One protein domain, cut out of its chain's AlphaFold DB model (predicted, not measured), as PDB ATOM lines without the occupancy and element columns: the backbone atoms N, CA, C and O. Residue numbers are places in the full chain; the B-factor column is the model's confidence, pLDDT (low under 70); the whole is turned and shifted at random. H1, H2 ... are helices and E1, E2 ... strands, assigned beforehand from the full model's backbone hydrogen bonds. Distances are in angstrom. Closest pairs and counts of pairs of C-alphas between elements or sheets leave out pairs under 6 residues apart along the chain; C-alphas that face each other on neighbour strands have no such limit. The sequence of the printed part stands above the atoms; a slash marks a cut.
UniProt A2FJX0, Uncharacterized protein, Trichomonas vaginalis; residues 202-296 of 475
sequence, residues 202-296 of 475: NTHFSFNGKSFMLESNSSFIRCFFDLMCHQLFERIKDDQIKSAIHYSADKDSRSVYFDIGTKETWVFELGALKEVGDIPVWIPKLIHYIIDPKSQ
ATOM      1  N   ASN A 202     134.373 205.861 195.304       80.38
ATOM      2  CA  ASN A 202     135.760 205.422 195.438       80.38
ATOM      3  C   ASN A 202     136.702 206.639 195.476       80.38
ATOM      4  O   ASN A 202     137.229 207.080 194.454       80.38
ATOM      5  N   THR A 203     136.849 207.230 196.660       83.38
ATOM      6  CA  THR A 203     137.797 208.311 196.948       83.38
ATOM      7  C   THR A 203     138.534 208.039 198.242       83.38
ATOM      8  O   THR A 203     138.014 207.386 199.138       83.38
ATOM      9  N   HIS A 204     139.721 208.617 198.367       84.94
ATOM     10  CA  HIS A 204     140.525 208.560 199.574       84.94
ATOM     11  C   HIS A 204     140.591 209.936 200.221       84.94
ATOM     12  O   HIS A 204     140.728 210.959 199.544       84.94
ATOM     13  N   PHE A 205     140.522 209.947 201.547       87.19
ATOM     14  CA  PHE A 205     140.772 211.139 202.340       87.19
ATOM     15  C   PHE A 205     142.285 211.360 202.442       87.19
ATOM     16  O   PHE A 205     143.033 210.460 202.838       87.19
ATOM     17  N   SER A 206     142.742 212.553 202.069       87.12
ATOM     18  CA  SER A 206     144.147 212.947 202.140       87.12
ATOM     19  C   SER A 206     144.346 214.268 202.870       87.12
ATOM     20  O   SER A 206     143.486 215.147 202.859       87.12
ATOM     21  N   PHE A 207     145.518 214.409 203.477       85.81
ATOM     22  CA  PHE A 207     145.950 215.585 204.218       85.81
ATOM     23  C   PHE A 207     147.336 216.014 203.735       85.81
ATOM     24  O   PHE A 207     148.250 215.190 203.671       85.81
ATOM     25  N   ASN A 208     147.499 217.291 203.390       84.62
ATOM     26  CA  ASN A 208     148.744 217.864 202.863       84.62
ATOM     27  C   ASN A 208     149.377 217.003 201.745       84.62
ATOM     28  O   ASN A 208     150.589 216.798 201.705       84.62
ATOM     29  N   GLY A 209     148.538 216.470 200.849       83.19
ATOM     30  CA  GLY A 209     148.956 215.634 199.723       83.19
ATOM     31  C   GLY A 209     149.195 214.149 200.023       83.19
ATOM     32  O   GLY A 209     149.452 213.415 199.073       83.19
ATOM     33  N   LYS A 210     149.074 213.680 201.275       88.06
ATOM     34  CA  LYS A 210     149.211 212.254 201.628       88.06
ATOM     35  C   LYS A 210     147.870 211.602 201.940       88.06
ATOM     36  O   LYS A 210     147.095 212.145 202.725       88.06
ATOM     37  N   SER A 211     147.598 210.448 201.340       89.00
ATOM     38  CA  SER A 211     146.392 209.654 201.600       89.00
ATOM     39  C   SER A 211     146.567 208.753 202.815       89.00
ATOM     40  O   SER A 211     147.674 208.313 203.121       89.00
ATOM     41  N   PHE A 212     145.460 208.444 203.484       83.44
ATOM     42  CA  PHE A 212     145.434 207.504 204.600       83.44
ATOM     43  C   PHE A 212     144.802 206.185 204.177       83.44
ATOM     44  O   PHE A 212     143.764 206.178 203.520       83.44
ATOM     45  N   MET A 213     145.404 205.075 204.594       81.19
ATOM     46  CA  MET A 213     144.811 203.748 204.474       81.19
ATOM     47  C   MET A 213     144.939 203.024 205.808       81.19
ATOM     48  O   MET A 213     146.005 203.021 206.422       81.19
ATOM     49  N   LEU A 214     143.847 202.413 206.265       81.31
ATOM     50  CA  LEU A 214     143.860 201.594 207.468       81.31
ATOM     51  C   LEU A 214     144.333 200.179 207.118       81.31
ATOM     52  O   LEU A 214     143.647 199.444 206.406       81.31
ATOM     53  N   GLU A 215     145.487 199.781 207.650       78.62
ATOM     54  CA  GLU A 215     145.971 198.404 207.557       78.62
ATOM     55  C   GLU A 215     145.079 197.480 208.400       78.62
ATOM     56  O   GLU A 215     145.153 197.439 209.629       78.62
ATOM     57  N   SER A 216     144.177 196.758 207.735       79.75
ATOM     58  CA  SER A 216     143.288 195.784 208.365       79.75
ATOM     59  C   SER A 216     142.968 194.640 207.411       79.75
ATOM     60  O   SER A 216     142.705 194.854 206.226       79.75
ATOM     61  N   ASN A 217     142.918 193.426 207.958       75.81
ATOM     62  CA  ASN A 217     142.528 192.215 207.232       75.81
ATOM     63  C   ASN A 217     141.015 192.156 206.944       75.81
ATOM     64  O   ASN A 217     140.564 191.263 206.234       75.81
ATOM     65  N   SER A 218     140.214 193.070 207.507       81.38
ATOM     66  CA  SER A 218     138.772 193.143 207.262       81.38
ATOM     67  C   SER A 218     138.441 194.263 206.280       81.38
ATOM     68  O   SER A 218     138.567 195.446 206.608       81.38
ATOM     69  N   SER A 219     137.945 193.891 205.098       82.69
ATOM     70  CA  SER A 219     137.460 194.836 204.083       82.69
ATOM     71  C   SER A 219     136.354 195.743 204.630       82.69
ATOM     72  O   SER A 219     136.401 196.949 204.413       82.69
ATOM     73  N   PHE A 220     135.433 195.204 205.442       83.62
ATOM     74  CA  PHE A 220     134.417 196.007 206.130       83.62
ATOM     75  C   PHE A 220     135.033 197.105 207.011       83.62
ATOM     76  O   PHE A 220     134.621 198.257 206.914       83.62
ATOM     77  N   ILE A 221     136.036 196.786 207.842       82.69
ATOM     78  CA  ILE A 221     136.674 197.778 208.728       82.69
ATOM     79  C   ILE A 221     137.363 198.885 207.913       82.69
ATOM     80  O   ILE A 221     137.316 200.048 208.311       82.69
ATOM     81  N   ARG A 222     137.948 198.543 206.756       83.44
ATOM     82  CA  ARG A 222     138.539 199.516 205.821       83.44
ATOM     83  C   ARG A 222     137.470 200.436 205.229       83.44
ATOM     84  O   ARG A 222     137.531 201.639 205.459       83.44
ATOM     85  N   CYS A 223     136.433 199.878 204.600       85.25
ATOM     86  CA  CYS A 223     135.321 200.659 204.048       85.25
ATOM     87  C   CYS A 223     134.604 201.507 205.112       85.25
ATOM     88  O   CYS A 223     134.163 202.615 204.823       85.25
ATOM     89  N   PHE A 224     134.503 201.020 206.352       85.50
ATOM     90  CA  PHE A 224     133.942 201.778 207.468       85.50
ATOM     91  C   PHE A 224     134.838 202.953 207.879       85.50
ATOM     92  O   PHE A 224     134.335 204.056 208.082       85.50
ATOM     93  N   PHE A 225     136.156 202.760 207.962       85.38
ATOM     94  CA  PHE A 225     137.096 203.854 208.221       85.38
ATOM     95  C   PHE A 225     137.044 204.923 207.120       85.38
ATOM     96  O   PHE A 225     136.963 206.113 207.434       85.38
ATOM     97  N   ASP A 226     137.010 204.506 205.854       86.19
ATOM     98  CA  ASP A 226     136.901 205.413 204.710       86.19
ATOM     99  C   ASP A 226     135.559 206.168 204.734       86.19
ATOM    100  O   ASP A 226     135.541 207.395 204.622       86.19
ATOM    101  N   LEU A 227     134.441 205.485 205.029       87.25
ATOM    102  CA  LEU A 227     133.136 206.125 205.233       87.25
ATOM    103  C   LEU A 227     133.180 207.188 206.340       87.25
ATOM    104  O   LEU A 227     132.644 208.283 206.161       87.25
ATOM    105  N   MET A 228     133.813 206.891 207.479       86.06
ATOM    106  CA  MET A 228     133.949 207.853 208.576       86.06
ATOM    107  C   MET A 228     134.847 209.037 208.194       86.06
ATOM    108  O   MET A 228     134.542 210.164 208.576       86.06
ATOM    109  N   CYS A 229     135.894 208.829 207.392       86.62
ATOM    110  CA  CYS A 229     136.703 209.920 206.844       86.62
ATOM    111  C   CYS A 229     135.918 210.783 205.837       86.62
ATOM    112  O   CYS A 229     136.039 212.006 205.861       86.62
ATOM    113  N   HIS A 230     135.046 210.187 205.016       86.94
ATOM    114  CA  HIS A 230     134.126 210.936 204.151       86.94
ATOM    115  C   HIS A 230     133.152 211.787 204.979       86.94
ATOM    116  O   HIS A 230     132.970 212.967 204.695       86.94
ATOM    117  N   GLN A 231     132.552 211.220 206.033       84.12
ATOM    118  CA  GLN A 231     131.676 211.990 206.926       84.12
ATOM    119  C   GLN A 231     132.439 213.074 207.696       84.12
ATOM    120  O   GLN A 231     131.873 214.131 207.967       84.12
ATOM    121  N   LEU A 232     133.723 212.857 208.016       84.44
ATOM    122  CA  LEU A 232     134.576 213.896 208.589       84.44
ATOM    123  C   LEU A 232     134.769 215.055 207.610       84.44
ATOM    124  O   LEU A 232     134.659 216.207 208.019       84.44
ATOM    125  N   PHE A 233     135.045 214.748 206.339       83.44
ATOM    126  CA  PHE A 233     135.229 215.742 205.284       83.44
ATOM    127  C   PHE A 233     133.978 216.604 205.103       83.44
ATOM    128  O   PHE A 233     134.072 217.825 205.214       83.44
ATOM    129  N   GLU A 234     132.808 215.986 204.918       80.75
ATOM    130  CA  GLU A 234     131.551 216.728 204.758       80.75
ATOM    131  C   GLU A 234     131.202 217.524 206.030       80.75
ATOM    132  O   GLU A 234     130.896 218.705 205.934       80.75
ATOM    133  N   ARG A 235     131.379 216.970 207.243       79.62
ATOM    134  CA  ARG A 235     131.197 217.740 208.495       79.62
ATOM    135  C   ARG A 235     132.152 218.929 208.618       79.62
ATOM    136  O   ARG A 235     131.762 219.958 209.154       79.62
ATOM    137  N   ILE A 236     133.402 218.791 208.173       78.12
ATOM    138  CA  ILE A 236     134.388 219.883 208.156       78.12
ATOM    139  C   ILE A 236     133.998 220.951 207.125       78.12
ATOM    140  O   ILE A 236     134.145 222.141 207.402       78.12
ATOM    141  N   LYS A 237     133.486 220.528 205.966       75.81
ATOM    142  CA  LYS A 237     132.998 221.394 204.891       75.81
ATOM    143  C   LYS A 237     131.721 222.144 205.286       75.81
ATOM    144  O   LYS A 237     131.587 223.313 204.935       75.81
ATOM    145  N   ASP A 238     130.823 221.501 206.029       72.88
ATOM    146  CA  ASP A 238     129.531 222.045 206.471       72.88
ATOM    147  C   ASP A 238     129.619 222.937 207.726       72.88
ATOM    148  O   ASP A 238     128.695 223.708 207.988       72.88
ATOM    149  N   ASP A 239     130.738 222.936 208.470       69.44
ATOM    150  CA  ASP A 239     130.993 223.816 209.638       69.44
ATOM    151  C   ASP A 239     131.182 225.313 209.238       69.44
ATOM    152  O   ASP A 239     131.799 226.099 209.959       69.44
ATOM    153  N   GLN A 240     130.632 225.741 208.086       58.47
ATOM    154  CA  GLN A 240     130.763 227.061 207.429       58.47
ATOM    155  C   GLN A 240     130.206 228.269 208.217       58.47
ATOM    156  O   GLN A 240     130.123 229.373 207.679       58.47
ATOM    157  N   ILE A 241     129.797 228.120 209.479       50.19
ATOM    158  CA  ILE A 241     129.108 229.188 210.223       50.19
ATOM    159  C   ILE A 241     129.703 229.372 211.627       50.19
ATOM    160  O   ILE A 241     129.116 228.906 212.604       50.19
ATOM    161  N   LYS A 242     130.818 230.131 211.731       45.44
ATOM    162  CA  LYS A 242     131.005 231.227 212.734       45.44
ATOM    163  C   LYS A 242     132.382 231.898 212.828       45.44
ATOM    164  O   LYS A 242     132.446 232.962 213.439       45.44
ATOM    165  N   SER A 243     133.466 231.359 212.266       42.44
ATOM    166  CA  SER A 243     134.790 232.007 212.370       42.44
ATOM    167  C   SER A 243     135.262 232.564 211.029       42.44
ATOM    168  O   SER A 243     135.780 231.824 210.196       42.44
ATOM    169  N   ALA A 244     135.081 233.869 210.831       46.59
ATOM    170  CA  ALA A 244     135.504 234.566 209.623       46.59
ATOM    171  C   ALA A 244     137.023 234.482 209.377       46.59
ATOM    172  O   ALA A 244     137.814 234.386 210.320       46.59
ATOM    173  N   ILE A 245     137.384 234.677 208.101       45.34
ATOM    174  CA  ILE A 245     138.745 234.745 207.543       45.34
ATOM    175  C   ILE A 245     139.476 233.382 207.574       45.34
ATOM    176  O   ILE A 245     139.455 232.688 208.587       45.34
ATOM    177  N   HIS A 246     140.172 233.048 206.475       50.16
ATOM    178  CA  HIS A 246     141.080 231.887 206.327       50.16
ATOM    179  C   HIS A 246     140.439 230.514 206.007       50.16
ATOM    180  O   HIS A 246     140.984 229.474 206.371       50.16
ATOM    181  N   TYR A 247     139.320 230.508 205.270       50.66
ATOM    182  CA  TYR A 247     138.680 229.305 204.719       50.66
ATOM    183  C   TYR A 247     138.350 229.506 203.235       50.66
ATOM    184  O   TYR A 247     137.700 230.488 202.874       50.66
ATOM    185  N   SER A 248     138.752 228.558 202.389       49.16
ATOM    186  CA  SER A 248     138.250 228.426 201.019       49.16
ATOM    187  C   SER A 248     137.971 226.956 200.733       49.16
ATOM    188  O   SER A 248     138.883 226.202 200.411       49.16
ATOM    189  N   ALA A 249     136.712 226.552 200.850       49.19
ATOM    190  CA  ALA A 249     136.195 225.399 200.134       49.19
ATOM    191  C   ALA A 249     135.108 225.930 199.206       49.19
ATOM    192  O   ALA A 249     134.128 226.518 199.674       49.19
ATOM    193  N   ASP A 250     135.301 225.754 197.904       53.16
ATOM    194  CA  ASP A 250     134.198 225.903 196.966       53.16
ATOM    195  C   ASP A 250     133.199 224.762 197.205       53.16
ATOM    196  O   ASP A 250     133.601 223.664 197.612       53.16
ATOM    197  N   LYS A 251     131.907 224.985 196.959       52.03
ATOM    198  CA  LYS A 251     130.878 223.957 197.205       52.03
ATOM    199  C   LYS A 251     131.114 222.696 196.375       52.03
ATOM    200  O   LYS A 251     130.856 221.595 196.871       52.03
ATOM    201  N   ASP A 252     131.700 222.869 195.195       55.62
ATOM    202  CA  ASP A 252     132.046 221.798 194.258       55.62
ATOM    203  C   ASP A 252     133.499 221.310 194.414       55.62
ATOM    204  O   ASP A 252     133.886 220.287 193.846       55.62
ATOM    205  N   SER A 253     134.316 221.992 195.227       64.44
ATOM    206  CA  SER A 253     135.678 221.540 195.509       64.44
ATOM    207  C   SER A 253     135.675 220.356 196.475       64.44
ATOM    208  O   SER A 253     135.052 220.382 197.540       64.44
ATOM    209  N   ARG A 254     136.447 219.321 196.137       75.44
ATOM    210  CA  ARG A 254     136.782 218.224 197.056       75.44
ATOM    211  C   ARG A 254     138.037 218.533 197.884       75.44
ATOM    212  O   ARG A 254     138.799 217.625 198.206       75.44
ATOM    213  N   SER A 255     138.248 219.806 198.222       77.94
ATOM    214  CA  SER A 255     139.406 220.289 198.978       77.94
ATOM    215  C   SER A 255     138.983 221.376 199.971       77.94
ATOM    216  O   SER A 255     138.283 222.313 199.605       77.94
ATOM    217  N   VAL A 256     139.433 221.280 201.222       75.56
ATOM    218  CA  VAL A 256     139.226 222.285 202.272       75.56
ATOM    219  C   VAL A 256     140.585 222.798 202.731       75.56
ATOM    220  O   VAL A 256     141.417 222.038 203.230       75.56
ATOM    221  N   TYR A 257     140.795 224.102 202.573       74.94
ATOM    222  CA  TYR A 257     142.031 224.783 202.946       74.94
ATOM    223  C   TYR A 257     141.860 225.490 204.295       74.94
ATOM    224  O   TYR A 257     140.969 226.326 204.458       74.94
ATOM    225  N   PHE A 258     142.744 225.172 205.239       70.50
ATOM    226  CA  PHE A 258     142.869 225.812 206.546       70.50
ATOM    227  C   PHE A 258     144.166 226.617 206.595       70.50
ATOM    228  O   PHE A 258     145.254 226.043 206.617       70.50
ATOM    229  N   ASP A 259     144.068 227.940 206.671       62.41
ATOM    230  CA  ASP A 259     145.205 228.778 207.060       62.41
ATOM    231  C   ASP A 259     145.192 228.941 208.594       62.41
ATOM    232  O   ASP A 259     144.203 229.350 209.210       62.41
ATOM    233  N   ILE A 260     146.297 228.517 209.213       60.06
ATOM    234  CA  ILE A 260     146.491 228.415 210.667       60.06
ATOM    235  C   ILE A 260     147.160 229.667 211.268       60.06
ATOM    236  O   ILE A 260     147.682 229.629 212.383       60.06
ATOM    237  N   GLY A 261     147.183 230.785 210.536       52.22
ATOM    238  CA  GLY A 261     147.836 232.032 210.942       52.22
ATOM    239  C   GLY A 261     149.369 231.994 210.885       52.22
ATOM    240  O   GLY A 261     150.021 232.929 211.352       52.22
ATOM    241  N   THR A 262     149.953 230.931 210.326       52.69
ATOM    242  CA  THR A 262     151.369 230.864 209.934       52.69
ATOM    243  C   THR A 262     151.489 231.094 208.421       52.69
ATOM    244  O   THR A 262     150.509 231.392 207.748       52.69
ATOM    245  N   LYS A 263     152.691 230.959 207.849       57.41
ATOM    246  CA  LYS A 263     152.861 230.930 206.382       57.41
ATOM    247  C   LYS A 263     152.453 229.587 205.749       57.41
ATOM    248  O   LYS A 263     152.686 229.399 204.559       57.41
ATOM    249  N   GLU A 264     151.919 228.651 206.531       62.75
ATOM    250  CA  GLU A 264     151.562 227.307 206.085       62.75
ATOM    251  C   GLU A 264     150.043 227.173 205.955       62.75
ATOM    252  O   GLU A 264     149.294 227.505 206.876       62.75
ATOM    253  N   THR A 265     149.602 226.623 204.828       70.88
ATOM    254  CA  THR A 265     148.203 226.262 204.591       70.88
ATOM    255  C   THR A 265     148.072 224.751 204.664       70.88
ATOM    256  O   THR A 265     148.821 224.022 204.016       70.88
ATOM    257  N   TRP A 266     147.123 224.282 205.463       75.81
ATOM    258  CA  TRP A 266     146.801 222.871 205.618       75.81
ATOM    259  C   TRP A 266     145.662 222.509 204.670       75.81
ATOM    260  O   TRP A 266     144.684 223.249 204.572       75.81
ATOM    261  N   VAL A 267     145.778 221.386 203.965       80.75
ATOM    262  CA  VAL A 267     144.828 220.992 202.918       80.75
ATOM    263  C   VAL A 267     144.257 219.619 203.232       80.75
ATOM    264  O   VAL A 267     145.001 218.652 203.379       80.75
ATOM    265  N   PHE A 268     142.935 219.544 203.326       83.25
ATOM    266  CA  PHE A 268     142.164 218.308 203.441       83.25
ATOM    267  C   PHE A 268     141.499 218.052 202.104       83.25
ATOM    268  O   PHE A 268     140.926 218.977 201.540       83.25
ATOM    269  N   GLU A 269     141.560 216.838 201.579       85.62
ATOM    270  CA  GLU A 269     141.047 216.550 200.240       85.62
ATOM    271  C   GLU A 269     140.371 215.182 200.194       85.62
ATOM    272  O   GLU A 269     140.750 214.267 200.928       85.62
ATOM    273  N   LEU A 270     139.392 215.045 199.303       87.12
ATOM    274  CA  LEU A 270     138.664 213.810 199.044       87.12
ATOM    275  C   LEU A 270     138.821 213.445 197.562       87.12
ATOM    276  O   LEU A 270     138.132 213.984 196.698       87.12
ATOM    277  N   GLY A 271     139.770 212.576 197.221       85.56
ATOM    278  CA  GLY A 271     140.227 212.460 195.831       85.56
ATOM    279  C   GLY A 271     140.743 211.088 195.430       85.56
ATOM    280  O   GLY A 271     140.463 210.083 196.079       85.56
ATOM    281  N   ALA A 272     141.494 211.057 194.330       85.31
ATOM    282  CA  ALA A 272     142.267 209.883 193.941       85.31
ATOM    283  C   ALA A 272     143.326 209.550 195.007       85.31
ATOM    284  O   ALA A 272     143.764 210.431 195.754       85.31
ATOM    285  N   LEU A 273     143.750 208.285 195.060       84.62
ATOM    286  CA  LEU A 273     144.802 207.835 195.969       84.62
ATOM    287  C   LEU A 273     146.112 208.588 195.677       84.62
ATOM    288  O   LEU A 273     146.575 208.621 194.537       84.62
ATOM    289  N   LYS A 274     146.701 209.186 196.714       88.00
ATOM    290  CA  LYS A 274     148.018 209.835 196.685       88.00
ATOM    291  C   LYS A 274     149.044 208.961 197.414       88.00
ATOM    292  O   LYS A 274     148.736 207.842 197.821       88.00
ATOM    293  N   GLU A 275     150.264 209.469 197.597       88.56
ATOM    294  CA  GLU A 275     151.283 208.816 198.431       88.56
ATOM    295  C   GLU A 275     150.687 208.470 199.808       88.56
ATOM    296  O   GLU A 275     150.130 209.341 200.484       88.56
ATOM    297  N   VAL A 276     150.771 207.200 200.211       86.62
ATOM    298  CA  VAL A 276     150.223 206.748 201.494       86.62
ATOM    299  C   VAL A 276     151.131 207.237 202.618       86.62
ATOM    300  O   VAL A 276     152.336 206.993 202.607       86.62
ATOM    301  N   GLY A 277     150.552 207.954 203.578       85.19
ATOM    302  CA  GLY A 277     151.239 208.433 204.774       85.19
ATOM    303  C   GLY A 277     150.628 207.874 206.055       85.19
ATOM    304  O   GLY A 277     149.497 207.383 206.057       85.19
ATOM    305  N   ASP A 278     151.368 208.003 207.155       83.06
ATOM    306  CA  ASP A 278     150.882 207.650 208.489       83.06
ATOM    307  C   ASP A 278     149.586 208.394 208.821       83.06
ATOM    308  O   ASP A 278     149.484 209.609 208.622       83.06
ATOM    309  N   ILE A 279     148.613 207.684 209.398       79.19
ATOM    310  CA  ILE A 279     147.368 208.286 209.885       79.19
ATOM    311  C   ILE A 279     147.703 209.216 211.066       79.19
ATOM    312  O   ILE A 279     148.168 208.738 212.106       79.19
ATOM    313  N   PRO A 280     147.442 210.535 210.984       77.75
ATOM    314  CA  PRO A 280     147.735 211.450 212.070       77.75
ATOM    315  C   PRO A 280     146.953 211.068 213.324       77.75
ATOM    316  O   PRO A 280     145.743 210.851 213.281       77.75
ATOM    317  N   VAL A 281     147.625 211.085 214.477       76.88
ATOM    318  CA  VAL A 281     147.066 210.703 215.793       76.88
ATOM    319  C   VAL A 281     145.822 211.497 216.231       76.88
ATOM    320  O   VAL A 281     145.179 211.159 217.228       76.88
ATOM    321  N   TRP A 282     145.481 212.572 215.518       73.19
ATOM    322  CA  TRP A 282     144.269 213.361 215.717       73.19
ATOM    323  C   TRP A 282     143.090 212.935 214.824       73.19
ATOM    324  O   TRP A 282     141.959 213.206 215.218       73.19
ATOM    325  N   ILE A 283     143.285 212.212 213.711       79.75
ATOM    326  CA  ILE A 283     142.185 211.735 212.845       79.75
ATOM    327  C   ILE A 283     141.186 210.851 213.617       79.75
ATOM    328  O   ILE A 283     140.004 211.196 213.625       79.75
ATOM    329  N   PRO A 284     141.598 209.808 214.373       78.62
ATOM    330  CA  PRO A 284     140.656 209.018 215.176       78.62
ATOM    331  C   PRO A 284     139.903 209.848 216.231       78.62
ATOM    332  O   PRO A 284     138.745 209.572 216.536       78.62
ATOM    333  N   LYS A 285     140.537 210.905 216.763       75.00
ATOM    334  CA  LYS A 285     139.899 211.835 217.711       75.00
ATOM    335  C   LYS A 285     138.880 212.746 217.027       75.00
ATOM    336  O   LYS A 285     137.859 213.047 217.633       75.00
ATOM    337  N   LEU A 286     139.127 213.161 215.783       76.00
ATOM    338  CA  LEU A 286     138.155 213.911 214.986       76.00
ATOM    339  C   LEU A 286     136.965 213.042 214.565       76.00
ATOM    340  O   LEU A 286     135.829 213.497 214.660       76.00
ATOM    341  N   ILE A 287     137.207 211.780 214.202       80.44
ATOM    342  CA  ILE A 287     136.149 210.811 213.872       80.44
ATOM    343  C   ILE A 287     135.162 210.635 215.037       80.44
ATOM    344  O   ILE A 287     133.955 210.580 214.812       80.44
ATOM    345  N   HIS A 288     135.642 210.633 216.286       75.56
ATOM    346  CA  HIS A 288     134.772 210.554 217.466       75.56
ATOM    347  C   HIS A 288     133.744 211.697 217.543       75.56
ATOM    348  O   HIS A 288     132.613 211.473 217.971       75.56
ATOM    349  N   TYR A 289     134.090 212.904 217.083       71.81
ATOM    350  CA  TYR A 289     133.164 214.039 217.100       71.81
ATOM    351  C   TYR A 289     132.006 213.886 216.101       71.81
ATOM    352  O   TYR A 289     130.935 214.427 216.358       71.81
ATOM    353  N   ILE A 290     132.151 213.113 215.018       73.25
ATOM    354  CA  ILE A 290     131.091 212.906 214.007       73.25
ATOM    355  C   ILE A 290     129.814 212.328 214.639       73.25
ATOM    356  O   ILE A 290     128.706 212.657 214.212       73.25
ATOM    357  N   ILE A 291     129.968 211.516 215.690       69.31
ATOM    358  CA  ILE A 291     128.871 210.862 216.416       69.31
ATOM    359  C   ILE A 291     127.918 211.890 217.055       69.31
ATOM    360  O   ILE A 291     126.715 211.652 217.103       69.31
ATOM    361  N   ASP A 292     128.424 213.044 217.502       71.94
ATOM    362  CA  ASP A 292     127.596 214.139 218.021       71.94
ATOM    363  C   ASP A 292     127.185 215.088 216.874       71.94
ATOM    364  O   ASP A 292     128.053 215.712 216.253       71.94
ATOM    365  N   PRO A 293     125.880 215.259 216.576       67.81
ATOM    366  CA  PRO A 293     125.403 216.219 215.576       67.81
ATOM    367  C   PRO A 293     125.722 217.685 215.900       67.81
ATOM    368  O   PRO A 293     125.689 218.519 215.003       67.81
ATOM    369  N   LYS A 294     126.005 218.015 217.168       70.19
ATOM    370  CA  LYS A 294     126.314 219.380 217.628       70.19
ATOM    371  C   LYS A 294     127.812 219.687 217.659       70.19
ATOM    372  O   LYS A 294     128.190 220.807 218.006       70.19
ATOM    373  N   SER A 295     128.665 218.712 217.350       71.31
ATOM    374  CA  SER A 295     130.107 218.920 217.349       71.31
ATOM    375  C   SER A 295     130.552 219.783 216.166       71.31
ATOM    376  O   SER A 295     129.972 219.746 215.082       71.31
ATOM    377  N   GLN A 296     131.625 220.541 216.383       73.94
ATOM    378  CA  GLN A 296     132.241 221.403 215.376       73.94
ATOM    379  C   GLN A 296     133.695 220.950 215.166       73.94
ATOM    380  O   GLN A 296     134.610 221.492 215.802       73.94
TER     381      GLN A 296
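AT A GLANCE: This is residues 202 to 296 of the 475 residues of an uncharacterized protein of Trichomonas vaginalis (UniProt A2FJX0). A long helix, H1, packs slantwise over one face of a small three-stranded sheet, and a short helix, H2, crosses H1 steeply off the sheet. One tip of H1, with the link before it, sticks out at residues 215 to 221, of which 219 to 221 belong to H1. The printed part has 95 residues, with named elements in the order E1, H1, E2, E3, H2; the sheet runs E1, E3, E2 and is antiparallel throughout. The class is mixed, helices and strands, with under half of the residues in named elements. The whole is compact, with a radius of gyration of the C-alphas of 13.6 A and spans of 43 by 30 by 26 A.

IN THESE COORDINATES: Find C-alpha 204 at (140.525, 208.560, 199.574), where E1, residues 204 to 207, begins. Go on to C-alpha 219 at (137.460, 194.836, 204.083); from there H1, residues 219 to 238, runs 28.4 A. E2 is residues 255 to 259, 13.1 A long, and E3 is residues 265 to 271, 18.2 A long. H2, residues 283 to 290, runs 11.2 A and ends with C-alpha 290 at (131.091, 212.906, 214.007).

HOW THE PARTS SIT: Look first at E1 and E3, antiparallel at 174 degrees, where N 204 and O 271 are within hydrogen-bond range at 2.8 A. E3 also pairs with E2, antiparallel at 169 degrees, with N 256 and O 268 at 2.8 A; E2 and E3 form a hairpin. H1 is on the sheet at a height of 8.9 A, over E1, E3 and E2, in two layers, a helix on one face of a sheet. On the local plane it stands at 54 degrees to E1, slantwise to the strands; its closest C-alpha pair with E1 is Phe 205 and Cys 229, 6.2 A. E1, H1 and E2 make a split strand-helix-strand unit, two strands running the same way with E3 between them, and its crossover is left-handed. With its residues 228 to 235 alone, H1 touches H2, at a steep tilt of 67 degrees, the same way; their closest C-alphas are those of Leu 232 and Ile 287, 6.3 A apart. H2 is not on the sheet. Every O i to N i+4 pair is within hydrogen-bond range in H1; in H2 it is 2 of 4, beside 3 of 5 O i to N i+3 pairs.

THE WHOLE: The C-alphas farthest apart, those of Asn 217 and Ala 244, are 43.0 A apart. The printed part has no cut. The links E1 to H1, H1 to E2 and E3 to H2 are long. The mean pLDDT of the printed part is 74.7; look for values under 70 at residues 239 to 253, 259 to 264, 291 and 293.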